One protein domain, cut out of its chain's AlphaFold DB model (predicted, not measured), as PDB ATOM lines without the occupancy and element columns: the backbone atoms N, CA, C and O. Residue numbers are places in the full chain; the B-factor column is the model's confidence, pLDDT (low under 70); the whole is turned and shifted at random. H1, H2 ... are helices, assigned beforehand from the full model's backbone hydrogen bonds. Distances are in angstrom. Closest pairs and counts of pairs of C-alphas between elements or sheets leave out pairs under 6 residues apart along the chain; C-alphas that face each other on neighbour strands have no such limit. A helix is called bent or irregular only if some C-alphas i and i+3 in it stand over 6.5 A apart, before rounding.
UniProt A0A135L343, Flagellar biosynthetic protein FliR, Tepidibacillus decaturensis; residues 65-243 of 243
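This is residues 65 to 243 of the 243 residues of the protein "Flagellar biosynthetic protein FliR" of Tepidibacillus decaturensis (UniProt A0A135L343). Two long bent helices, H7 and H6, fold back along each other as a long hairpin, with H1 packed over their middle. H3 slants across H1, H4 runs beside H7b, H5 sits at one end of the rod, and residues 93 to 98 stick out. The printed part has 179 residues with seven named helices, H1 to H7 in order, and no named strand: all helix, loose, radius of gyration of the C-alphas 20.9 A, spanning 73 by 34 by 33 A.

Find C-alpha 196 at (37.596, 42.999, -23.455), where H7, residues 196 to 242, begins. H6 is residues 149 to 190. By their hydrogen bonds each was assigned as one helix, but both are bent: C-alphas 214 and 217 are 7.4 A apart, C-alphas 169 and 172 7.3 A. The arms are H7a, 196 to 214, 26.1 A; H7b, 217 to 242, 38.1 A; H6a, 149 to 169, 30.3 A; H6b, 172 to 190, 27.5 A. H1, 65 to 85, 30.1 A, starts at (25.930, 55.172, 16.360). Look next for H2, 87 to 93; H3, 103 to 118; H4, 121 to 135; and H5, 140 to 145, only just irregular, C-alphas 140 and 143 being 6.8 A apart.

H6b and H7a form a hairpin, closest C-alphas Ala 188 and Val 196, 6.2 A. H6a touches H7b, opposite ways at 4 degrees, closest C-alphas Leu 151 and Leu 240, 6.8 A. H1 joins these four arms in a bundle, helices side by side; its closest C-alphas to H6a are Ala 77 and Ala 166, 4.4 A. H3 touches H1 with residues 103 to 109 alone. H2 is close to H1 but not clearly touching. Every O i to N i+4 pair is within hydrogen-bond range in H3 and H6b, against 15 of 17 in H1, 9 of 11 in H4, 16 of 17 in H6a, 13 of 15 in H7a, 21 of 22 in H7b, 1 of 3 in H2 and 0 of 2 in H5; O i to N i+3 gives 4 of 4 in H2 and 1 of 3 in H5.

The farthest C-alphas, Ser 139 and Gln 193, are 73.4 A apart. The printed part has no cut and no long link. Look for pLDDT under 70 at residues 88 to 101, 139 to 147 and 243.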
ATOM      1  N   TRP A  65      25.493  54.647  17.652       93.62
ATOM      2  CA  TRP A  65      25.930  55.172  16.360       93.62
ATOM      3  C   TRP A  65      27.418  54.931  16.109       93.62
ATOM      4  O   TRP A  65      27.761  54.515  15.009       93.62
ATOM      5  N   ILE A  66      28.290  55.091  17.110       94.44
ATOM      6  CA  ILE A  66      29.719  54.740  16.994       94.44
ATOM      7  C   ILE A  66      29.891  53.265  16.642       94.44
ATOM      8  O   ILE A  66      30.643  52.924  15.726       94.44
ATOM      9  N   ALA A  67      29.155  52.391  17.332       95.12
ATOM     10  CA  ALA A  67      29.190  50.964  17.050       95.12
ATOM     11  C   ALA A  67      28.750  50.670  15.604       95.12
ATOM     12  O   ALA A  67      29.425  49.961  14.854       95.12
ATOM     13  N   GLN A  68      27.642  51.277  15.179       93.75
ATOM     14  CA  GLN A  68      27.118  51.143  13.824       93.75
ATOM     15  C   GLN A  68      28.068  51.713  12.762       93.75
ATOM     16  O   GLN A  68      28.179  51.152  11.669       93.75
ATOM     17  N   LEU A  69      28.763  52.807  13.064       94.19
ATOM     18  CA  LEU A  69      29.696  53.470  12.165       94.19
ATOM     19  C   LEU A  69      30.858  52.534  11.817       94.19
ATOM     20  O   LEU A  69      31.133  52.333  10.634       94.19
ATOM     21  N   LEU A  70      31.479  51.871  12.798       94.56
ATOM     22  CA  LEU A  70      32.551  50.916  12.494       94.56
ATOM     23  C   LEU A  70      32.051  49.694  11.722       94.56
ATOM     24  O   LEU A  70      32.724  49.250  10.796       94.56
ATOM     25  N   ILE A  71      30.850  49.189  12.008       93.69
ATOM     26  CA  ILE A  71      30.256  48.092  11.225       93.69
ATOM     27  C   ILE A  71      29.970  48.522   9.775       93.69
ATOM     28  O   ILE A  71      30.112  47.726   8.842       93.69
ATOM     29  N   THR A  72      29.633  49.794   9.553       92.69
ATOM     30  CA  THR A  72      29.393  50.353   8.211       92.69
ATOM     31  C   THR A  72      30.658  50.331   7.344       92.69
ATOM     32  O   THR A  72      30.551  50.223   6.120       92.69
ATOM     33  N   SER A  73      31.860  50.305   7.936       95.25
ATOM     34  CA  SER A  73      33.117  50.133   7.185       95.25
ATOM     35  C   SER A  73      33.125  48.868   6.312       95.25
ATOM     36  O   SER A  73      33.649  48.888   5.198       95.25
ATOM     37  N   ILE A  74      32.473  47.788   6.758       94.69
ATOM     38  CA  ILE A  74      32.366  46.518   6.023       94.69
ATOM     39  C   ILE A  74      31.542  46.705   4.746       94.69
ATOM     40  O   ILE A  74      31.904  46.200   3.681       94.69
ATOM     41  N   GLN A  75      30.445  47.459   4.842       91.56
ATOM     42  CA  GLN A  75      29.585  47.762   3.700       91.56
ATOM     43  C   GLN A  75      30.302  48.678   2.704       91.56
ATOM     44  O   GLN A  75      30.276  48.398   1.508       91.56
ATOM     45  N   ILE A  76      31.011  49.703   3.190       93.06
ATOM     46  CA  ILE A  76      31.825  50.601   2.352       93.06
ATOM     47  C   ILE A  76      32.925  49.816   1.622       93.06
ATOM     48  O   ILE A  76      33.114  49.993   0.419       93.06
ATOM     49  N   ALA A  77      33.607  48.895   2.311       94.38
ATOM     50  CA  ALA A  77      34.590  48.013   1.688       94.38
ATOM     51  C   ALA A  77      33.972  47.168   0.565       94.38
ATOM     52  O   ALA A  77      34.577  46.977  -0.489       94.38
ATOM     53  N   GLY A  78      32.756  46.665   0.790       92.25
ATOM     54  CA  GLY A  78      31.972  45.962  -0.219       92.25
ATOM     55  C   GLY A  78      31.654  46.827  -1.434       92.25
ATOM     56  O   GLY A  78      31.850  46.369  -2.554       92.25
ATOM     57  N   SER A  79      31.260  48.087  -1.229       89.62
ATOM     58  CA  SER A  79      31.008  49.038  -2.319       89.62
ATOM     59  C   SER A  79      32.239  49.261  -3.200       89.62
ATOM     60  O   SER A  79      32.116  49.268  -4.425       89.62
ATOM     61  N   PHE A  80      33.434  49.390  -2.610       92.12
ATOM     62  CA  PHE A  80      34.675  49.509  -3.390       92.12
ATOM     63  C   PHE A  80      34.956  48.261  -4.236       92.12
ATOM     64  O   PHE A  80      35.403  48.370  -5.376       92.12
ATOM     65  N   ILE A  81      34.661  47.076  -3.703       92.88
ATOM     66  CA  ILE A  81      34.838  45.812  -4.422       92.88
ATOM     67  C   ILE A  81      33.817  45.675  -5.557       92.88
ATOM     68  O   ILE A  81      34.201  45.356  -6.682       92.88
ATOM     69  N   ASP A  82      32.540  45.956  -5.294       89.19
ATOM     70  CA  ASP A  82      31.465  45.861  -6.290       89.19
ATOM     71  C   ASP A  82      31.695  46.807  -7.472       89.19
ATOM     72  O   ASP A  82      31.444  46.445  -8.628       89.19
ATOM     73  N   MET A  83      32.231  48.000  -7.192       87.44
ATOM     74  CA  MET A  83      32.651  48.956  -8.212       87.44
ATOM     75  C   MET A  83      33.749  48.377  -9.112       87.44
ATOM     76  O   MET A  83      33.667  48.510 -10.331       87.44
ATOM     77  N   GLN A  84      34.741  47.684  -8.543       89.38
ATOM     78  CA  GLN A  84      35.865  47.135  -9.309       89.38
ATOM     79  C   GLN A  84      35.490  45.896 -10.143       89.38
ATOM     80  O   GLN A  84      35.997  45.717 -11.258       89.38
ATOM     81  N   ILE A  85      34.604  45.037  -9.623       87.88
ATOM     82  CA  ILE A  85      34.093  43.855 -10.342       87.88
ATOM     83  C   ILE A  85      33.204  44.280 -11.520       87.88
ATOM     84  O   ILE A  85      33.193  43.612 -12.553       87.88
ATOM     85  N   GLY A  86      32.482  45.396 -11.377       80.50
ATOM     86  CA  GLY A  86      31.477  45.856 -12.339       80.50
ATOM     87  C   GLY A  86      30.042  45.492 -11.948       80.50
ATOM     88  O   GLY A  86      29.121  45.727 -12.728       80.50
ATOM     89  N   PHE A  87      29.817  44.979 -10.733       75.31
ATOM     90  CA  PHE A  87      28.470  44.748 -10.190       75.31
ATOM     91  C   PHE A  87      27.694  46.047  -9.963       75.31
ATOM     92  O   PHE A  87      26.467  46.037 -10.001       75.31
ATOM     93  N   ALA A  88      28.385  47.183  -9.839       66.94
ATOM     94  CA  ALA A  88      27.746  48.497  -9.804       66.94
ATOM     95  C   ALA A  88      26.865  48.789 -11.042       66.94
ATOM     96  O   ALA A  88      25.909  49.550 -10.930       66.94
ATOM     97  N   ILE A  89      27.132  48.161 -12.198       59.91
ATOM     98  CA  ILE A  89      26.311  48.308 -13.415       59.91
ATOM     99  C   ILE A  89      24.947  47.616 -13.253       59.91
ATOM    100  O   ILE A  89      23.945  48.123 -13.751       59.91
ATOM    101  N   ALA A  90      24.871  46.506 -12.508       56.62
ATOM    102  CA  ALA A  90      23.604  45.818 -12.243       56.62
ATOM    103  C   ALA A  90      22.616  46.712 -11.468       56.62
ATOM    104  O   ALA A  90      21.421  46.684 -11.743       56.62
ATOM    105  N   ASN A  91      23.128  47.584 -10.590       56.62
ATOM    106  CA  ASN A  91      22.319  48.553  -9.839       56.62
ATOM    107  C   ASN A  91      21.727  49.672 -10.721       56.62
ATOM    108  O   ASN A  91      20.792  50.347 -10.298       56.62
ATOM    109  N   VAL A  92      22.258  49.888 -11.931       53.09
ATOM    110  CA  VAL A  92      21.749  50.880 -12.900       53.09
ATOM    111  C   VAL A  92      20.655  50.283 -13.794       53.09
ATOM    112  O   VAL A  92      19.790  51.010 -14.276       53.09
ATOM    113  N   ILE A  93      20.679  48.966 -14.015       48.12
ATOM    114  CA  ILE A  93      19.808  48.280 -14.980       48.12
ATOM    115  C   ILE A  93      18.417  47.975 -14.396       48.12
ATOM    116  O   ILE A  93      17.455  47.922 -15.159       48.12
ATOM    117  N   ASP A  94      18.273  47.859 -13.069       47.31
ATOM    118  CA  ASP A  94      16.961  47.706 -12.421       47.31
ATOM    119  C   ASP A  94      16.769  48.637 -11.202       47.31
ATOM    120  O   ASP A  94      16.921  48.223 -10.048       47.31
ATOM    121  N   PRO A  95      16.387  49.907 -11.434       50.97
ATOM    122  CA  PRO A  95      15.979  50.820 -10.370       50.97
ATOM    123  C   PRO A  95      14.587  50.505  -9.785       50.97
ATOM    124  O   PRO A  95      14.217  51.114  -8.781       50.97
ATOM    125  N   GLN A  96      13.797  49.588 -10.370       46.25
ATOM    126  CA  GLN A  96      12.422  49.312  -9.919       46.25
ATOM    127  C   GLN A  96      12.377  48.507  -8.614       46.25
ATOM    128  O   GLN A  96      11.394  48.593  -7.879       46.25
ATOM    129  N   THR A  97      13.445  47.777  -8.280       51.66
ATOM    130  CA  THR A  97      13.542  47.027  -7.015       51.66
ATOM    131  C   THR A  97      13.988  47.881  -5.821       51.66
ATOM    132  O   THR A  97      13.833  47.459  -4.677       51.66
ATOM    133  N   GLY A  98      14.518  49.091  -6.050       48.31
ATOM    134  CA  GLY A  98      14.923  50.026  -4.991       48.31
ATOM    135  C   GLY A  98      16.137  49.595  -4.150       48.31
ATOM    136  O   GLY A  98      16.443  50.248  -3.150       48.31
ATOM    137  N   PHE A  99      16.844  48.524  -4.524       48.81
ATOM    138  CA  PHE A  99      18.019  48.039  -3.796       48.81
ATOM    139  C   PHE A  99      19.317  48.570  -4.414       48.81
ATOM    140  O   PHE A  99      19.960  47.913  -5.219       48.81
ATOM    141  N   SER A 100      19.752  49.750  -3.974       55.56
ATOM    142  CA  SER A 100      21.081  50.313  -4.271       55.56
ATOM    143  C   SER A 100      22.180  49.801  -3.326       55.56
ATOM    144  O   SER A 100      23.178  50.482  -3.084       55.56
ATOM    145  N   SER A 101      21.993  48.624  -2.725       64.19
ATOM    146  CA  SER A 101      22.886  48.129  -1.680       64.19
ATOM    147  C   SER A 101      23.988  47.245  -2.273       64.19
ATOM    148  O   SER A 101      23.675  46.364  -3.073       64.19
ATOM    149  N   PRO A 102      25.266  47.440  -1.893       76.44
ATOM    150  CA  PRO A 102      26.375  46.643  -2.411       76.44
ATOM    151  C   PRO A 102      26.157  45.154  -2.113       76.44
ATOM    152  O   PRO A 102      25.960  44.763  -0.957       76.44
ATOM    153  N   LEU A 103      26.193  44.308  -3.143       84.81
ATOM    154  CA  LEU A 103      26.014  42.862  -3.019       84.81
ATOM    155  C   LEU A 103      27.108  42.265  -2.130       84.81
ATOM    156  O   LEU A 103      26.807  41.575  -1.151       84.81
ATOM    157  N   MET A 104      28.375  42.580  -2.415       88.12
ATOM    158  CA  MET A 104      29.494  42.089  -1.612       88.12
ATOM    159  C   MET A 104      29.515  42.735  -0.221       88.12
ATOM    160  O   MET A 104      29.892  42.093   0.759       88.12
ATOM    161  N   GLY A 105      29.057  43.984  -0.107       88.69
ATOM    162  CA  GLY A 105      28.907  44.656   1.186       88.69
ATOM    163  C   GLY A 105      27.911  43.944   2.095       88.69
ATOM    164  O   GLY A 105      28.227  43.684   3.254       88.69
ATOM    165  N   ASN A 106      26.750  43.554   1.565       88.88
ATOM    166  CA  ASN A 106      25.755  42.792   2.318       88.88
ATOM    167  C   ASN A 106      26.239  41.392   2.680       88.88
ATOM    168  O   ASN A 106      26.066  40.978   3.823       88.88
ATOM    169  N   PHE A 107      26.874  40.681   1.746       90.44
ATOM    170  CA  PHE A 107      27.430  39.357   2.022       90.44
ATOM    171  C   PHE A 107      28.436  39.402   3.183       90.44
ATOM    172  O   PHE A 107      28.305  38.659   4.158       90.44
ATOM    173  N   LYS A 108      29.405  40.326   3.124       91.81
ATOM    174  CA  LYS A 108      30.400  40.503   4.190       91.81
ATOM    175  C   LYS A 108      29.773  40.979   5.494       91.81
ATOM    176  O   LYS A 108      30.178  40.505   6.549       91.81
ATOM    177  N   TYR A 109      28.786  41.874   5.431       92.25
ATOM    178  CA  TYR A 109      28.040  42.314   6.607       92.25
ATOM    179  C   TYR A 109      27.348  41.131   7.288       92.25
ATOM    180  O   TYR A 109      27.545  40.930   8.479       92.25
ATOM    181  N   MET A 110      26.611  40.297   6.547       91.88
ATOM    182  CA  MET A 110      25.955  39.107   7.103       91.88
ATOM    183  C   MET A 110      26.964  38.163   7.760       91.88
ATOM    184  O   MET A 110      26.745  37.725   8.888       91.88
ATOM    185  N   PHE A 111      28.089  37.894   7.095       93.38
ATOM    186  CA  PHE A 111      29.153  37.066   7.658       93.38
ATOM    187  C   PHE A 111      29.730  37.665   8.949       93.38
ATOM    188  O   PHE A 111      29.874  36.960   9.947       93.38
ATOM    189  N   ALA A 112      30.003  38.972   8.964       94.44
ATOM    190  CA  ALA A 112      30.473  39.664  10.156       94.44
ATOM    191  C   ALA A 112      29.438  39.624  11.285       94.44
ATOM    192  O   ALA A 112      29.812  39.381  12.425       94.44
ATOM    193  N   MET A 113      28.142  39.778  10.995       93.62
ATOM    194  CA  MET A 113      27.094  39.677  12.014       93.62
ATOM    195  C   MET A 113      26.993  38.266  12.604       93.62
ATOM    196  O   MET A 113      26.809  38.125  13.810       93.62
ATOM    197  N   LEU A 114      27.153  37.217  11.792       93.81
ATOM    198  CA  LEU A 114      27.206  35.836  12.286       93.81
ATOM    199  C   LEU A 114      28.416  35.616  13.199       93.81
ATOM    200  O   LEU A 114      28.282  35.035  14.278       93.81
ATOM    201  N   LEU A 115      29.584  36.123  12.802       94.56
ATOM    202  CA  LEU A 115      30.783  36.071  13.633       94.56
ATOM    203  C   LEU A 115      30.584  36.857  14.936       94.56
ATOM    204  O   LEU A 115      30.904  36.361  16.010       94.56
ATOM    205  N   PHE A 116      29.986  38.043  14.857       95.12
ATOM    206  CA  PHE A 116      29.677  38.886  16.006       95.12
ATOM    207  C   PHE A 116      28.759  38.183  17.010       95.12
ATOM    208  O   PHE A 116      28.992  38.242  18.216       95.12
ATOM    209  N   LEU A 117      27.731  37.478  16.529       94.12
ATOM    210  CA  LEU A 117      26.856  36.663  17.374       94.12
ATOM    211  C   LEU A 117      27.615  35.494  18.009       94.12
ATOM    212  O   LEU A 117      27.466  35.261  19.205       94.12
ATOM    213  N   THR A 118      28.468  34.819  17.237       94.25
ATOM    214  CA  THR A 118      29.289  33.687  17.704       94.25
ATOM    215  C   THR A 118      30.277  34.106  18.797       94.25
ATOM    216  O   THR A 118      30.524  33.355  19.735       94.25
ATOM    217  N   LEU A 119      30.815  35.323  18.707       93.31
ATOM    218  CA  LEU A 119      31.735  35.907  19.687       93.31
ATOM    219  C   LEU A 119      31.020  36.583  20.868       93.31
ATOM    220  O   LEU A 119      31.665  37.274  21.650       93.31
ATOM    221  N   ASN A 120      29.698  36.420  21.004       94.50
ATOM    222  CA  ASN A 120      28.886  37.088  22.026       94.50
ATOM    223  C   ASN A 120      28.990  38.625  22.002       94.50
ATOM    224  O   ASN A 120      28.737  39.288  23.006       94.50
ATOM    225  N   GLY A 121      29.286  39.229  20.847       93.31
ATOM    226  CA  GLY A 121      29.392  40.684  20.720       93.31
ATOM    227  C   GLY A 121      28.102  41.413  21.118       93.31
ATOM    228  O   GLY A 121      28.139  42.526  21.629       93.31
ATOM    229  N   HIS A 122      26.945  40.769  20.948       93.00
ATOM    230  CA  HIS A 122      25.652  41.315  21.358       93.00
ATOM    231  C   HIS A 122      25.496  41.406  22.885       93.00
ATOM    232  O   HIS A 122      24.844  42.337  23.353       93.00
ATOM    233  N   HIS A 123      26.123  40.501  23.646       92.88
ATOM    234  CA  HIS A 123      26.235  40.616  25.101       92.88
ATOM    235  C   HIS A 123      27.169  41.766  25.478       92.88
ATOM    236  O   HIS A 123      26.776  42.621  26.260       92.88
ATOM    237  N   LEU A 124      28.330  41.880  24.823       93.19
ATOM    238  CA  LEU A 124      29.270  42.983  25.067       93.19
ATOM    239  C   LEU A 124      28.664  44.369  24.782       93.19
ATOM    240  O   LEU A 124      28.995  45.339  25.463       93.19
ATOM    241  N   LEU A 125      27.753  44.487  23.806       94.06
ATOM    242  CA  LEU A 125      26.998  45.726  23.573       94.06
ATOM    243  C   LEU A 125      26.080  46.067  24.747       94.06
ATOM    244  O   LEU A 125      26.011  47.231  25.137       94.06
ATOM    245  N   ILE A 126      25.382  45.066  25.292       92.75
ATOM    246  CA  ILE A 126      24.524  45.235  26.469       92.75
ATOM    247  C   ILE A 126      25.386  45.609  27.677       92.75
ATOM    248  O   ILE A 126      25.082  46.587  28.353       92.75
ATOM    249  N   ASP A 127      26.502  44.916  27.893       91.50
ATOM    250  CA  ASP A 127      27.433  45.209  28.985       91.50
ATOM    251  C   ASP A 127      27.999  46.628  28.877       91.50
ATOM    252  O   ASP A 127      28.141  47.314  29.889       91.50
ATOM    253  N   SER A 128      28.268  47.109  27.658       91.44
ATOM    254  CA  SER A 128      28.758  48.471  27.420       91.44
ATOM    255  C   SER A 128      27.735  49.532  27.839       91.44
ATOM    256  O   SER A 128      28.090  50.464  28.556       91.44
ATOM    257  N   ILE A 129      26.463  49.387  27.446       90.25
ATOM    258  CA  ILE A 129      25.408  50.339  27.840       90.25
ATOM    259  C   ILE A 129      24.994  50.178  29.312       90.25
ATOM    260  O   ILE A 129      24.540  51.130  29.930       90.25
ATOM    261  N   VAL A 130      25.148  48.997  29.913       89.88
ATOM    262  CA  VAL A 130      24.937  48.820  31.360       89.88
ATOM    263  C   VAL A 130      26.046  49.531  32.135       89.88
ATOM    264  O   VAL A 130      25.764  50.296  33.054       89.88
ATOM    265  N   SER A 131      27.303  49.330  31.731       88.06
ATOM    266  CA  SER A 131      28.475  49.936  32.377       88.06
ATOM    267  C   SER A 131      28.484  51.460  32.253       88.06
ATOM    268  O   SER A 131      29.007  52.137  33.135       88.06
ATOM    269  N   SER A 132      27.868  52.024  31.205       87.69
ATOM    270  CA  SER A 132      27.765  53.478  31.067       87.69
ATOM    271  C   SER A 132      27.024  54.122  32.235       87.69
ATOM    272  O   SER A 132      27.414  55.203  32.645       87.69
ATOM    273  N   TYR A 133      26.014  53.462  32.813       84.50
ATOM    274  CA  TYR A 133      25.271  53.999  33.962       84.50
ATOM    275  C   TYR A 133      26.107  54.079  35.249       84.50
ATOM    276  O   TYR A 133      25.752  54.827  36.149       84.50
ATOM    277  N   GLN A 134      27.214  53.335  35.338       80.38
ATOM    278  CA  GLN A 134      28.158  53.429  36.458       80.38
ATOM    279  C   GLN A 134      29.214  54.518  36.233       80.38
ATOM    280  O   GLN A 134      29.680  55.135  37.185       80.38
ATOM    281  N   LEU A 135      29.612  54.738  34.975       77.69
ATOM    282  CA  LEU A 135      30.618  55.736  34.598       77.69
ATOM    283  C   LEU A 135      30.028  57.143  34.448       77.69
ATOM    284  O   LEU A 135      30.727  58.133  34.646       77.69
ATOM    285  N   LEU A 136      28.748  57.228  34.087       77.25
ATOM    286  CA  LEU A 136      28.016  58.458  33.819       77.25
ATOM    287  C   LEU A 136      26.788  58.522  34.733       77.25
ATOM    288  O   LEU A 136      25.715  58.053  34.341       77.25
ATOM    289  N   PRO A 137      26.916  59.112  35.935       72.19
ATOM    290  CA  PRO A 137      25.768  59.361  36.791       72.19
ATOM    291  C   PRO A 137      24.741  60.230  36.062       72.19
ATOM    292  O   PRO A 137      25.105  61.172  35.345       72.19
ATOM    293  N   ILE A 138      23.455  59.942  36.279       71.75
ATOM    294  CA  ILE A 138      22.331  60.657  35.657       71.75
ATOM    295  C   ILE A 138      22.338  62.110  36.151       71.75
ATOM    296  O   ILE A 138      21.785  62.453  37.195       71.75
ATOM    297  N   SER A 139      22.995  62.988  35.396       67.75
ATOM    298  CA  SER A 139      23.180  64.390  35.751       67.75
ATOM    299  C   SER A 139      23.113  65.279  34.516       67.75
ATOM    300  O   SER A 139      23.454  64.877  33.407       67.75
ATOM    301  N   VAL A 140      22.725  66.539  34.721       60.88
ATOM    302  CA  VAL A 140      22.551  67.522  33.636       60.88
ATOM    303  C   VAL A 140      23.894  67.935  32.991       60.88
ATOM    304  O   VAL A 140      23.918  68.696  32.026       60.88
ATOM    305  N   SER A 141      25.026  67.438  33.500       64.31
ATOM    306  CA  SER A 141      26.349  68.035  33.310       64.31
ATOM    307  C   SER A 141      27.050  67.716  31.990       64.31
ATOM    308  O   SER A 141      27.962  68.452  31.624       64.31
ATOM    309  N   TRP A 142      26.722  66.643  31.272       68.50
ATOM    310  CA  TRP A 142      27.533  66.296  30.096       68.50
ATOM    311  C   TRP A 142      27.138  67.099  28.848       68.50
ATOM    312  O   TRP A 142      27.956  67.293  27.955       68.50
ATOM    313  N   LEU A 143      25.919  67.643  28.777       65.06
ATOM    314  CA  LEU A 143      25.473  68.403  27.600       65.06
ATOM    315  C   LEU A 143      26.215  69.743  27.461       65.06
ATOM    316  O   LEU A 143      26.394  70.227  26.349       65.06
ATOM    317  N   THR A 144      26.749  70.292  28.559       63.34
ATOM    318  CA  THR A 144      27.690  71.425  28.513       63.34
ATOM    319  C   THR A 144      29.064  71.034  27.964       63.34
ATOM    320  O   THR A 144      29.804  71.909  27.524       63.34
ATOM    321  N   ARG A 145      29.398  69.737  27.952       67.44
ATOM    322  CA  ARG A 145      30.644  69.187  27.396       67.44
ATOM    323  C   ARG A 145      30.530  68.804  25.922       67.44
ATOM    324  O   ARG A 145      31.546  68.552  25.301       67.44
ATOM    325  N   LEU A 146      29.339  68.832  25.314       66.31
ATOM    326  CA  LEU A 146      29.190  68.629  23.860       66.31
ATOM    327  C   LEU A 146      29.981  69.638  23.016       66.31
ATOM    328  O   LEU A 146      30.255  69.374  21.850       66.31
ATOM    329  N   ASN A 147      30.314  70.791  23.599       67.19
ATOM    330  CA  ASN A 147      31.122  71.819  22.957       67.19
ATOM    331  C   ASN A 147      32.632  71.638  23.202       67.19
ATOM    332  O   ASN A 147      33.410  72.526  22.861       67.19
ATOM    333  N   ASP A 148      33.036  70.534  23.834       77.81
ATOM    334  CA  ASP A 148      34.437  70.178  24.015       77.81
ATOM    335  C   ASP A 148      35.024  69.714  22.677       77.81
ATOM    336  O   ASP A 148      34.488  68.832  21.993       77.81
ATOM    337  N   GLU A 149      36.148  70.319  22.301       82.88
ATOM    338  CA  GLU A 149      36.892  69.957  21.103       82.88
ATOM    339  C   GLU A 149      37.284  68.472  21.123       82.88
ATOM    340  O   GLU A 149      37.305  67.833  20.070       82.88
ATOM    341  N   SER A 150      37.520  67.892  22.306       85.56
ATOM    342  CA  SER A 150      37.916  66.489  22.478       85.56
ATOM    343  C   SER A 150      36.905  65.501  21.873       85.56
ATOM    344  O   SER A 150      37.295  64.593  21.131       85.56
ATOM    345  N   LEU A 151      35.604  65.714  22.103       85.81
ATOM    346  CA  LEU A 151      34.528  64.883  21.560       85.81
ATOM    347  C   LEU A 151      34.427  65.022  20.040       85.81
ATOM    348  O   LEU A 151      34.267  64.022  19.336       85.81
ATOM    349  N   LEU A 152      34.555  66.245  19.518       87.38
ATOM    350  CA  LEU A 152      34.534  66.492  18.075       87.38
ATOM    351  C   LEU A 152      35.720  65.817  17.379       87.38
ATOM    352  O   LEU A 152      35.527  65.113  16.384       87.38
ATOM    353  N   PHE A 153      36.934  65.967  17.918       91.19
ATOM    354  CA  PHE A 153      38.128  65.292  17.404       91.19
ATOM    355  C   PHE A 153      37.980  63.773  17.437       91.19
ATOM    356  O   PHE A 153      38.321  63.102  16.462       91.19
ATOM    357  N   PHE A 154      37.425  63.227  18.517       92.69
ATOM    358  CA  PHE A 154      37.182  61.798  18.648       92.69
ATOM    359  C   PHE A 154      36.185  61.274  17.599       92.69
ATOM    360  O   PHE A 154      36.458  60.269  16.934       92.69
ATOM    361  N   VAL A 155      35.067  61.973  17.375       91.31
ATOM    362  CA  VAL A 155      34.077  61.599  16.350       91.31
ATOM    363  C   VAL A 155      34.694  61.637  14.950       91.31
ATOM    364  O   VAL A 155      34.534  60.685  14.182       91.31
ATOM    365  N   VAL A 156      35.445  62.691  14.620       92.69
ATOM    366  CA  VAL A 156      36.131  62.821  13.322       92.69
ATOM    367  C   VAL A 156      37.191  61.733  13.139       92.69
ATOM    368  O   VAL A 156      37.295  61.142  12.060       92.69
ATOM    369  N   ASN A 157      37.955  61.418  14.187       94.12
ATOM    370  CA  ASN A 157      38.939  60.341  14.147       94.12
ATOM    371  C   ASN A 157      38.260  58.986  13.915       94.12
ATOM    372  O   ASN A 157      38.657  58.262  13.008       94.12
ATOM    373  N   THR A 158      37.189  58.676  14.647       94.44
ATOM    374  CA  THR A 158      36.430  57.423  14.486       94.44
ATOM    375  C   THR A 158      35.843  57.305  13.074       94.44
ATOM    376  O   THR A 158      35.936  56.256  12.431       94.44
ATOM    377  N   PHE A 159      35.313  58.403  12.531       94.12
ATOM    378  CA  PHE A 159      34.844  58.473  11.146       94.12
ATOM    379  C   PHE A 159      35.969  58.223  10.132       94.12
ATOM    380  O   PHE A 159      35.781  57.503   9.152       94.12
ATOM    381  N   THR A 160      37.165  58.758  10.379       95.31
ATOM    382  CA  THR A 160      38.349  58.499   9.546       95.31
ATOM    383  C   THR A 160      38.769  57.027   9.639       95.31
ATOM    384  O   THR A 160      39.020  56.392   8.611       95.31
ATOM    385  N   GLN A 161      38.781  56.448  10.844       94.19
ATOM    386  CA  GLN A 161      39.115  55.036  11.062       94.19
ATOM    387  C   GLN A 161      38.176  54.100  10.302       94.19
ATOM    388  O   GLN A 161      38.641  53.132   9.703       94.19
ATOM    389  N   MET A 162      36.882  54.418  10.220       95.44
ATOM    390  CA  MET A 162      35.932  53.666   9.395       95.44
ATOM    391  C   MET A 162      36.400  53.544   7.937       95.44
ATOM    392  O   MET A 162      36.360  52.448   7.377       95.44
ATOM    393  N   PHE A 163      36.873  54.630   7.317       95.62
ATOM    394  CA  PHE A 163      37.396  54.580   5.948       95.62
ATOM    395  C   PHE A 163      38.702  53.799   5.850       95.62
ATOM    396  O   PHE A 163      38.883  53.031   4.906       95.62
ATOM    397  N   VAL A 164      39.599  53.950   6.825       95.56
ATOM    398  CA  VAL A 164      40.859  53.193   6.874       95.56
ATOM    399  C   VAL A 164      40.579  51.691   6.952       95.56
ATOM    400  O   VAL A 164      41.157  50.919   6.187       95.56
ATOM    401  N   ILE A 165      39.665  51.268   7.825       95.31
ATOM    402  CA  ILE A 165      39.242  49.870   7.965       95.31
ATOM    403  C   ILE A 165      38.581  49.385   6.671       95.31
ATOM    404  O   ILE A 165      38.928  48.315   6.169       95.31
ATOM    405  N   ALA A 166      37.697  50.190   6.073       95.62
ATOM    406  CA  ALA A 166      37.048  49.844   4.814       95.62
ATOM    407  C   ALA A 166      38.069  49.606   3.687       95.62
ATOM    408  O   ALA A 166      37.993  48.607   2.965       95.62
ATOM    409  N   LEU A 167      39.065  50.487   3.566       95.19
ATOM    410  CA  LEU A 167      40.151  50.348   2.602       95.19
ATOM    411  C   LEU A 167      41.018  49.123   2.898       95.19
ATOM    412  O   LEU A 167      41.329  48.395   1.964       95.19
ATOM    413  N   LYS A 168      41.353  48.833   4.161       94.19
ATOM    414  CA  LYS A 168      42.100  47.617   4.542       94.19
ATOM    415  C   LYS A 168      41.364  46.340   4.126       94.19
ATOM    416  O   LYS A 168      41.977  45.440   3.557       94.19
ATOM    417  N   ILE A 169      40.049  46.277   4.352       94.81
ATOM    418  CA  ILE A 169      39.206  45.134   3.963       94.81
ATOM    419  C   ILE A 169      39.115  45.004   2.432       94.81
ATOM    420  O   ILE A 169      39.061  43.888   1.904       94.81
ATOM    421  N   ALA A 170      39.058  46.126   1.707       95.19
ATOM    422  CA  ALA A 170      38.923  46.144   0.252       95.19
ATOM    423  C   ALA A 170      40.253  45.925  -0.490       95.19
ATOM    424  O   ALA A 170      40.264  45.285  -1.542       95.19
ATOM    425  N   ALA A 171      41.367  46.410   0.063       94.81
ATOM    426  CA  ALA A 171      42.683  46.487  -0.568       94.81
ATOM    427  C   ALA A 171      43.159  45.195  -1.253       94.81
ATOM    428  O   ALA A 171      43.517  45.277  -2.428       94.81
ATOM    429  N   PRO A 172      43.150  44.006  -0.615       93.31
ATOM    430  CA  PRO A 172      43.676  42.806  -1.266       93.31
ATOM    431  C   PRO A 172      42.833  42.377  -2.478       93.31
ATOM    432  O   PRO A 172      43.368  41.905  -3.483       93.31
ATOM    433  N   ILE A 173      41.515  42.589  -2.426       94.75
ATOM    434  CA  ILE A 173      40.607  42.241  -3.527       94.75
ATOM    435  C   ILE A 173      40.699  43.286  -4.637       94.75
ATOM    436  O   ILE A 173      40.928  42.933  -5.792       94.75
ATOM    437  N   VAL A 174      40.557  44.568  -4.291       95.19
ATOM    438  CA  VAL A 174      40.613  45.676  -5.253       95.19
ATOM    439  C   VAL A 174      41.973  45.717  -5.944       95.19
ATOM    440  O   VAL A 174      42.019  45.843  -7.161       95.19
ATOM    441  N   GLY A 175      43.070  45.521  -5.209       95.69
ATOM    442  CA  GLY A 175      44.418  45.470  -5.774       95.69
ATOM    443  C   GLY A 175      44.587  44.345  -6.797       95.69
ATOM    444  O   GLY A 175      45.129  44.567  -7.876       95.69
ATOM    445  N   THR A 176      44.060  43.152  -6.518       95.31
ATOM    446  CA  THR A 176      44.162  42.037  -7.473       95.31
ATOM    447  C   THR A 176      43.264  42.234  -8.695       95.31
ATOM    448  O   THR A 176      43.655  41.920  -9.821       95.31
ATOM    449  N   LEU A 177      42.069  42.796  -8.512       94.25
ATOM    450  CA  LEU A 177      41.188  43.143  -9.627       94.25
ATOM    451  C   LEU A 177      41.777  44.269 -10.488       94.25
ATOM    452  O   LEU A 177      41.684  44.206 -11.708       94.25
ATOM    453  N   PHE A 178      42.452  45.239  -9.875       94.88
ATOM    454  CA  PHE A 178      43.204  46.269 -10.586       94.88
ATOM    455  C   PHE A 178      44.331  45.664 -11.436       94.88
ATOM    456  O   PHE A 178      44.467  45.997 -12.610       94.88
ATOM    457  N   LEU A 179      45.098  44.712 -10.895       95.44
ATOM    458  CA  LEU A 179      46.098  43.978 -11.684       95.44
ATOM    459  C   LEU A 179      45.458  43.189 -12.835       95.44
ATOM    460  O   LEU A 179      46.032  43.101 -13.921       95.44
ATOM    461  N   SER A 180      44.253  42.659 -12.621       93.56
ATOM    462  CA  SER A 180      43.483  41.979 -13.666       93.56
ATOM    463  C   SER A 180      43.074  42.944 -14.785       93.56
ATOM    464  O   SER A 180      43.148  42.576 -15.955       93.56
ATOM    465  N   ASP A 181      42.716  44.189 -14.456       91.81
ATOM    466  CA  ASP A 181      42.440  45.244 -15.440       91.81
ATOM    467  C   ASP A 181      43.673  45.610 -16.266       91.81
ATOM    468  O   ASP A 181      43.585  45.735 -17.489       91.81
ATOM    469  N   VAL A 182      44.840  45.716 -15.627       93.94
ATOM    470  CA  VAL A 182      46.109  45.952 -16.333       93.94
ATOM    471  C   VAL A 182      46.411  44.801 -17.297       93.94
ATOM    472  O   VAL A 182      46.741  45.043 -18.459       93.94
ATOM    473  N   ALA A 183      46.247  43.551 -16.853       92.88
ATOM    474  CA  ALA A 183      46.456  42.375 -17.695       92.88
ATOM    475  C   ALA A 183      45.497  42.350 -18.898       92.88
ATOM    476  O   ALA A 183      45.930  42.148 -20.034       92.88
ATOM    477  N   LEU A 184      44.208  42.624 -18.673       91.38
ATOM    478  CA  LEU A 184      43.202  42.720 -19.731       91.38
ATOM    479  C   LEU A 184      43.500  43.857 -20.715       91.38
ATOM    480  O   LEU A 184      43.331  43.672 -21.919       91.38
ATOM    481  N   GLY A 185      43.990  45.003 -20.237       91.06
ATOM    482  CA  GLY A 185      44.404  46.122 -21.085       91.06
ATOM    483  C   GLY A 185      45.574  45.772 -22.011       91.06
ATOM    484  O   GLY A 185      45.581  46.168 -23.177       91.06
ATOM    485  N   ILE A 186      46.536  44.976 -21.536       93.06
ATOM    486  CA  ILE A 186      47.631  44.462 -22.375       93.06
ATOM    487  C   ILE A 186      47.076  43.511 -23.443       93.06
ATOM    488  O   ILE A 186      47.393  43.671 -24.622       93.06
ATOM    489  N   VAL A 187      46.199  42.575 -23.061       91.06
ATOM    490  CA  VAL A 187      45.558  41.638 -24.000       91.06
ATOM    491  C   VAL A 187      44.738  42.380 -25.058       91.06
ATOM    492  O   VAL A 187      44.828  42.032 -26.232       91.06
ATOM    493  N   ALA A 188      44.012  43.435 -24.676       89.94
ATOM    494  CA  ALA A 188      43.259  44.291 -25.595       89.94
ATOM    495  C   ALA A 188      44.150  44.880 -26.696       89.94
ATOM    496  O   ALA A 188      43.761  44.950 -27.860       89.94
ATOM    497  N   ARG A 189      45.368  45.296 -26.326       89.94
ATOM    498  CA  ARG A 189      46.344  45.854 -27.264       89.94
ATOM    499  C   ARG A 189      46.933  44.784 -28.181       89.94
ATOM    500  O   ARG A 189      47.183  45.064 -29.349       89.94
ATOM    501  N   THR A 190      47.179  43.582 -27.664       90.62
ATOM    502  CA  THR A 190      47.765  42.474 -28.435       90.62
ATOM    503  C   THR A 190      46.750  41.802 -29.362       90.62
ATOM    504  O   THR A 190      47.112  41.378 -30.457       90.62
ATOM    505  N   VAL A 191      45.483  41.716 -28.953       90.94
ATOM    506  CA  VAL A 191      44.394  41.088 -29.710       90.94
ATOM    507  C   VAL A 191      43.225  42.079 -29.823       90.94
ATOM    508  O   VAL A 191      42.246  41.961 -29.089       90.94
ATOM    509  N   PRO A 192      43.272  43.045 -30.761       83.38
ATOM    510  CA  PRO A 192      42.275  44.123 -30.858       83.38
ATOM    511  C   PRO A 192      40.856  43.641 -31.186       83.38
ATOM    512  O   PRO A 192      39.876  44.327 -30.921       83.38
ATOM    513  N   GLN A 193      40.751  42.450 -31.781       87.25
ATOM    514  CA  GLN A 193      39.487  41.791 -32.112       87.25
ATOM    515  C   GLN A 193      38.767  41.194 -30.889       87.25
ATOM    516  O   GLN A 193      37.598  40.823 -30.992       87.25
ATOM    517  N   LEU A 194      39.435  41.091 -29.732       83.62
ATOM    518  CA  LEU A 194      38.802  40.648 -28.492       83.62
ATOM    519  C   LEU A 194      38.006  41.793 -27.863       83.62
ATOM    520  O   LEU A 194      38.558  42.823 -27.479       83.62
ATOM    521  N   ASN A 195      36.706  41.574 -27.668       84.75
ATOM    522  CA  ASN A 195      35.900  42.469 -26.852       84.75
ATOM    523  C   ASN A 195      36.222  42.246 -25.366       84.75
ATOM    524  O   ASN A 195      35.694  41.342 -24.714       84.75
ATOM    525  N   VAL A 196      37.097  43.094 -24.834       81.69
ATOM    526  CA  VAL A 196      37.596  42.999 -23.455       81.69
ATOM    527  C   VAL A 196      36.492  43.213 -22.421       81.69
ATOM    528  O   VAL A 196      36.588  42.661 -21.330       81.69
ATOM    529  N   PHE A 197      35.400  43.905 -22.756       75.88
ATOM    530  CA  PHE A 197      34.247  43.997 -21.856       75.88
ATOM    531  C   PHE A 197      33.521  42.656 -21.710       75.88
ATOM    532  O   PHE A 197      33.130  42.288 -20.603       75.88
ATOM    533  N   VAL A 198      33.387  41.898 -22.802       82.94
ATOM    534  CA  VAL A 198      32.699  40.595 -22.806       82.94
ATOM    535  C   VAL A 198      33.499  39.540 -22.044       82.94
ATOM    536  O   VAL A 198      32.919  38.736 -21.322       82.94
ATOM    537  N   VAL A 199      34.828  39.550 -22.173       86.19
ATOM    538  CA  VAL A 199      35.704  38.575 -21.496       86.19
ATOM    539  C   VAL A 199      36.087  39.022 -20.084       86.19
ATOM    540  O   VAL A 199      36.222  38.197 -19.181       86.19
ATOM    541  N   GLY A 200      36.244  40.327 -19.870       88.19
ATOM    542  CA  GLY A 200      36.764  40.887 -18.630       88.19
ATOM    543  C   GLY A 200      35.838  40.689 -17.438       88.19
ATOM    544  O   GLY A 200      36.311  40.321 -16.368       88.19
ATOM    545  N   LEU A 201      34.526  40.874 -17.610       87.50
ATOM    546  CA  LEU A 201      33.575  40.738 -16.504       87.50
ATOM    547  C   LEU A 201      33.487  39.291 -15.970       87.50
ATOM    548  O   LEU A 201      33.698  39.112 -14.769       87.50
ATOM    549  N   PRO A 202      33.294  38.244 -16.803       89.62
ATOM    550  CA  PRO A 202      33.364  36.856 -16.338       89.62
ATOM    551  C   PRO A 202      34.698  36.514 -15.665       89.62
ATOM    552  O   PRO A 202      34.716  35.867 -14.617       89.62
ATOM    553  N   LEU A 203      35.818  36.988 -16.224       92.06
ATOM    554  CA  LEU A 203      37.144  36.749 -15.660       92.06
ATOM    555  C   LEU A 203      37.299  37.389 -14.274       92.06
ATOM    556  O   LEU A 203      37.737  36.723 -13.335       92.06
ATOM    557  N   LYS A 204      36.904  38.658 -14.120       91.44
ATOM    558  CA  LYS A 204      36.940  39.374 -12.837       91.44
ATOM    559  C   LYS A 204      36.114  38.676 -11.769       91.44
ATOM    560  O   LYS A 204      36.567  38.589 -10.632       91.44
ATOM    561  N   ILE A 205      34.935  38.165 -12.124       91.06
ATOM    562  CA  ILE A 205      34.072  37.426 -11.196       91.06
ATOM    563  C   ILE A 205      34.790  36.167 -10.691       91.06
ATOM    564  O   ILE A 205      34.841  35.940  -9.484       91.06
ATOM    565  N   ILE A 206      35.396  35.383 -11.588       93.88
ATOM    566  CA  ILE A 206      36.144  34.170 -11.214       93.88
ATOM    567  C   ILE A 206      37.320  34.521 -10.295       93.88
ATOM    568  O   ILE A 206      37.465  33.930  -9.225       93.88
ATOM    569  N   ILE A 207      38.131  35.511 -10.681       94.56
ATOM    570  CA  ILE A 207      39.281  35.977  -9.893       94.56
ATOM    571  C   ILE A 207      38.825  36.445  -8.509       94.56
ATOM    572  O   ILE A 207      39.408  36.062  -7.497       94.56
ATOM    573  N   HIS A 208      37.750  37.228  -8.453       93.38
ATOM    574  CA  HIS A 208      37.185  37.718  -7.208       93.38
ATOM    575  C   HIS A 208      36.775  36.579  -6.267       93.38
ATOM    576  O   HIS A 208      37.180  36.596  -5.105       93.38
ATOM    577  N   PHE A 209      36.017  35.589  -6.745       92.69
ATOM    578  CA  PHE A 209      35.586  34.464  -5.910       92.69
ATOM    579  C   PHE A 209      36.760  33.605  -5.431       92.69
ATOM    580  O   PHE A 209      36.762  33.179  -4.276       92.69
ATOM    581  N   LEU A 210      37.783  33.399  -6.268       95.50
ATOM    582  CA  LEU A 210      39.006  32.696  -5.869       95.50
ATOM    583  C   LEU A 210      39.722  33.422  -4.724       95.50
ATOM    584  O   LEU A 210      40.061  32.810  -3.713       95.50
ATOM    585  N   ILE A 211      39.911  34.735  -4.851       94.56
ATOM    586  CA  ILE A 211      40.554  35.545  -3.810       94.56
ATOM    587  C   ILE A 211      39.693  35.587  -2.553       94.56
ATOM    588  O   ILE A 211      40.217  35.455  -1.451       94.56
ATOM    589  N   LEU A 212      38.378  35.756  -2.701       92.31
ATOM    590  CA  LEU A 212      37.444  35.768  -1.582       92.31
ATOM    591  C   LEU A 212      37.578  34.480  -0.769       92.31
ATOM    592  O   LEU A 212      37.708  34.565   0.446       92.31
ATOM    593  N   PHE A 213      37.610  33.322  -1.439       92.25
ATOM    594  CA  PHE A 213      37.771  32.013  -0.807       92.25
ATOM    595  C   PHE A 213      39.090  31.896  -0.033       92.25
ATOM    596  O   PHE A 213      39.099  31.446   1.110       92.25
ATOM    597  N   ILE A 214      40.194  32.372  -0.617       94.56
ATOM    598  CA  ILE A 214      41.515  32.381   0.029       94.56
ATOM    599  C   ILE A 214      41.540  33.319   1.248       94.56
ATOM    600  O   ILE A 214      42.183  33.015   2.250       94.56
ATOM    601  N   LEU A 215      40.838  34.453   1.180       93.25
ATOM    602  CA  LEU A 215      40.844  35.483   2.221       93.25
ATOM    603  C   LEU A 215      39.836  35.252   3.351       93.25
ATOM    604  O   LEU A 215      39.900  35.983   4.339       93.25
ATOM    605  N   VAL A 216      38.938  34.259   3.263       90.56
ATOM    606  CA  VAL A 216      37.942  33.990   4.323       90.56
ATOM    607  C   VAL A 216      38.576  33.895   5.719       90.56
ATOM    608  O   VAL A 216      38.092  34.593   6.612       90.56
ATOM    609  N   PRO A 217      39.672  33.136   5.944       90.69
ATOM    610  CA  PRO A 217      40.311  33.086   7.261       90.69
ATOM    611  C   PRO A 217      40.851  34.453   7.700       90.69
ATOM    612  O   PRO A 217      40.733  34.817   8.865       90.69
ATOM    613  N   GLY A 218      41.392  35.237   6.763       92.00
ATOM    614  CA  GLY A 218      41.878  36.594   7.021       92.00
ATOM    615  C   GLY A 218      40.765  37.558   7.440       92.00
ATOM    616  O   GLY A 218      40.978  38.395   8.314       92.00
ATOM    617  N   PHE A 219      39.558  37.416   6.880       90.44
ATOM    618  CA  PHE A 219      38.412  38.231   7.291       90.44
ATOM    619  C   PHE A 219      37.979  37.974   8.730       90.44
ATOM    620  O   PHE A 219      37.521  38.910   9.375       90.44
ATOM    621  N   ILE A 220      38.151  36.758   9.257       92.62
ATOM    622  CA  ILE A 220      37.833  36.470  10.662       92.62
ATOM    623  C   ILE A 220      38.693  37.342  11.583       92.62
ATOM    624  O   ILE A 220      38.144  38.013  12.454       92.62
ATOM    625  N   TYR A 221      40.008  37.396  11.343       92.88
ATOM    626  CA  TYR A 221      40.922  38.246  12.115       92.88
ATOM    627  C   TYR A 221      40.591  39.734  11.950       92.88
ATOM    628  O   TYR A 221      40.431  40.441  12.937       92.88
ATOM    629  N   LEU A 222      40.381  40.196  10.712       93.06
ATOM    630  CA  LEU A 222      40.023  41.596  10.449       93.06
ATOM    631  C   LEU A 222      38.716  42.013  11.134       93.06
ATOM    632  O   LEU A 222      38.599  43.145  11.597       93.06
ATOM    633  N   PHE A 223      37.719  41.129  11.184       94.56
ATOM    634  CA  PHE A 223      36.454  41.418  11.856       94.56
ATOM    635  C   PHE A 223      36.581  41.365  13.378       94.56
ATOM    636  O   PHE A 223      35.951  42.179  14.043       94.56
ATOM    637  N   GLN A 224      37.422  40.490  13.934       93.94
ATOM    638  CA  GLN A 224      37.748  40.517  15.362       93.94
ATOM    639  C   GLN A 224      38.415  41.838  15.764       93.94
ATOM    640  O   GLN A 224      37.949  42.476  16.707       93.94
ATOM    641  N   ASP A 225      39.418  42.286  15.005       93.75
ATOM    642  CA  ASP A 225      40.083  43.576  15.225       93.75
ATOM    643  C   ASP A 225      39.087  44.739  15.121       93.75
ATOM    644  O   ASP A 225      39.078  45.643  15.955       93.75
ATOM    645  N   LEU A 226      38.187  44.694  14.131       95.56
ATOM    646  CA  LEU A 226      37.117  45.683  13.972       95.56
ATOM    647  C   LEU A 226      36.191  45.713  15.192       95.56
ATOM    648  O   LEU A 226      35.851  46.793  15.673       95.56
ATOM    649  N   PHE A 227      35.772  44.554  15.707       95.75
ATOM    650  CA  PHE A 227      34.919  44.493  16.895       95.75
ATOM    651  C   PHE A 227      35.649  45.006  18.136       95.75
ATOM    652  O   PHE A 227      35.054  45.722  18.937       95.75
ATOM    653  N   GLN A 228      36.938  44.705  18.284       94.94
ATOM    654  CA  GLN A 228      37.748  45.245  19.371       94.94
ATOM    655  C   GLN A 228      37.855  46.774  19.293       94.94
ATOM    656  O   GLN A 228      37.651  47.452  20.303       94.94
ATOM    657  N   GLU A 229      38.108  47.326  18.106       95.19
ATOM    658  CA  GLU A 229      38.141  48.775  17.877       95.19
ATOM    659  C   GLU A 229      36.784  49.420  18.190       95.19
ATOM    660  O   GLU A 229      36.720  50.495  18.785       95.19
ATOM    661  N   MET A 230      35.687  48.727  17.871       96.25
ATOM    662  CA  MET A 230      34.319  49.162  18.165       96.25
ATOM    663  C   MET A 230      34.084  49.316  19.662       96.25
ATOM    664  O   MET A 230      33.669  50.383  20.109       96.25
ATOM    665  N   PHE A 231      34.387  48.284  20.450       95.44
ATOM    666  CA  PHE A 231      34.223  48.349  21.903       95.44
ATOM    667  C   PHE A 231      35.203  49.332  22.555       95.44
ATOM    668  O   PHE A 231      34.842  50.002  23.523       95.44
ATOM    669  N   THR A 232      36.412  49.472  22.005       95.12
ATOM    670  CA  THR A 232      37.399  50.457  22.476       95.12
ATOM    671  C   THR A 232      36.906  51.882  22.235       95.12
ATOM    672  O   THR A 232      36.928  52.696  23.152       95.12
ATOM    673  N   SER A 233      36.372  52.164  21.045       94.88
ATOM    674  CA  SER A 233      35.778  53.459  20.696       94.88
ATOM    675  C   SER A 233      34.547  53.768  21.556       94.88
ATOM    676  O   SER A 233      34.391  54.882  22.048       94.88
ATOM    677  N   MET A 234      33.683  52.781  21.811       94.69
ATOM    678  CA  MET A 234      32.553  52.948  22.734       94.69
ATOM    679  C   MET A 234      33.021  53.306  24.149       94.69
ATOM    680  O   MET A 234      32.444  54.193  24.771       94.69
ATOM    681  N   ARG A 235      34.077  52.654  24.651       93.12
ATOM    682  CA  ARG A 235      34.661  52.974  25.960       93.12
ATOM    683  C   ARG A 235      35.270  54.370  25.995       93.12
ATOM    684  O   ARG A 235      34.965  55.117  26.911       93.12
ATOM    685  N   GLN A 236      36.040  54.746  24.978       91.81
ATOM    686  CA  GLN A 236      36.608  56.092  24.866       91.81
ATOM    687  C   GLN A 236      35.524  57.174  24.845       91.81
ATOM    688  O   GLN A 236      35.692  58.200  25.495       91.81
ATOM    689  N   LEU A 237      34.393  56.941  24.163       91.19
ATOM    690  CA  LEU A 237      33.251  57.857  24.230       91.19
ATOM    691  C   LEU A 237      32.738  57.994  25.670       91.19
ATOM    692  O   LEU A 237      32.508  59.111  26.124       91.19
ATOM    693  N   MET A 238      32.549  56.878  26.379       89.69
ATOM    694  CA  MET A 238      32.086  56.905  27.771       89.69
ATOM    695  C   MET A 238      33.062  57.658  28.678       89.69
ATOM    696  O   MET A 238      32.623  58.486  29.468       89.69
ATOM    697  N   ASP A 239      34.365  57.422  28.520       87.94
ATOM    698  CA  ASP A 239      35.407  58.079  29.310       87.94
ATOM    699  C   ASP A 239      35.429  59.594  29.055       87.94
ATOM    700  O   ASP A 239      35.433  60.369  30.007       87.94
ATOM    701  N   LEU A 240      35.360  60.026  27.788       86.31
ATOM    702  CA  LEU A 240      35.325  61.447  27.415       86.31
ATOM    703  C   LEU A 240      34.073  62.170  27.924       86.31
ATOM    704  O   LEU A 240      34.112  63.366  28.196       86.31
ATOM    705  N   MET A 241      32.947  61.464  28.015       81.19
ATOM    706  CA  MET A 241      31.705  62.043  28.524       81.19
ATOM    707  C   MET A 241      31.635  62.021  30.059       81.19
ATOM    708  O   MET A 241      30.890  62.821  30.629       81.19
ATOM    709  N   GLY A 242      32.349  61.088  30.704       74.25
ATOM    710  CA  GLY A 242      32.315  60.837  32.149       74.25
ATOM    711  C   GLY A 242      33.361  61.604  32.951       74.25
ATOM    712  O   GLY A 242      33.080  61.996  34.085       74.25
ATOM    713  N   SER A 243      34.537  61.862  32.371       58.97
ATOM    714  CA  SER A 243      35.511  62.841  32.886       58.97
ATOM    715  C   SER A 243      34.937  64.239  32.811       58.97
ATOM    716  O   SER A 243      35.126  65.073  33.731       58.97
TER     717      SER A 243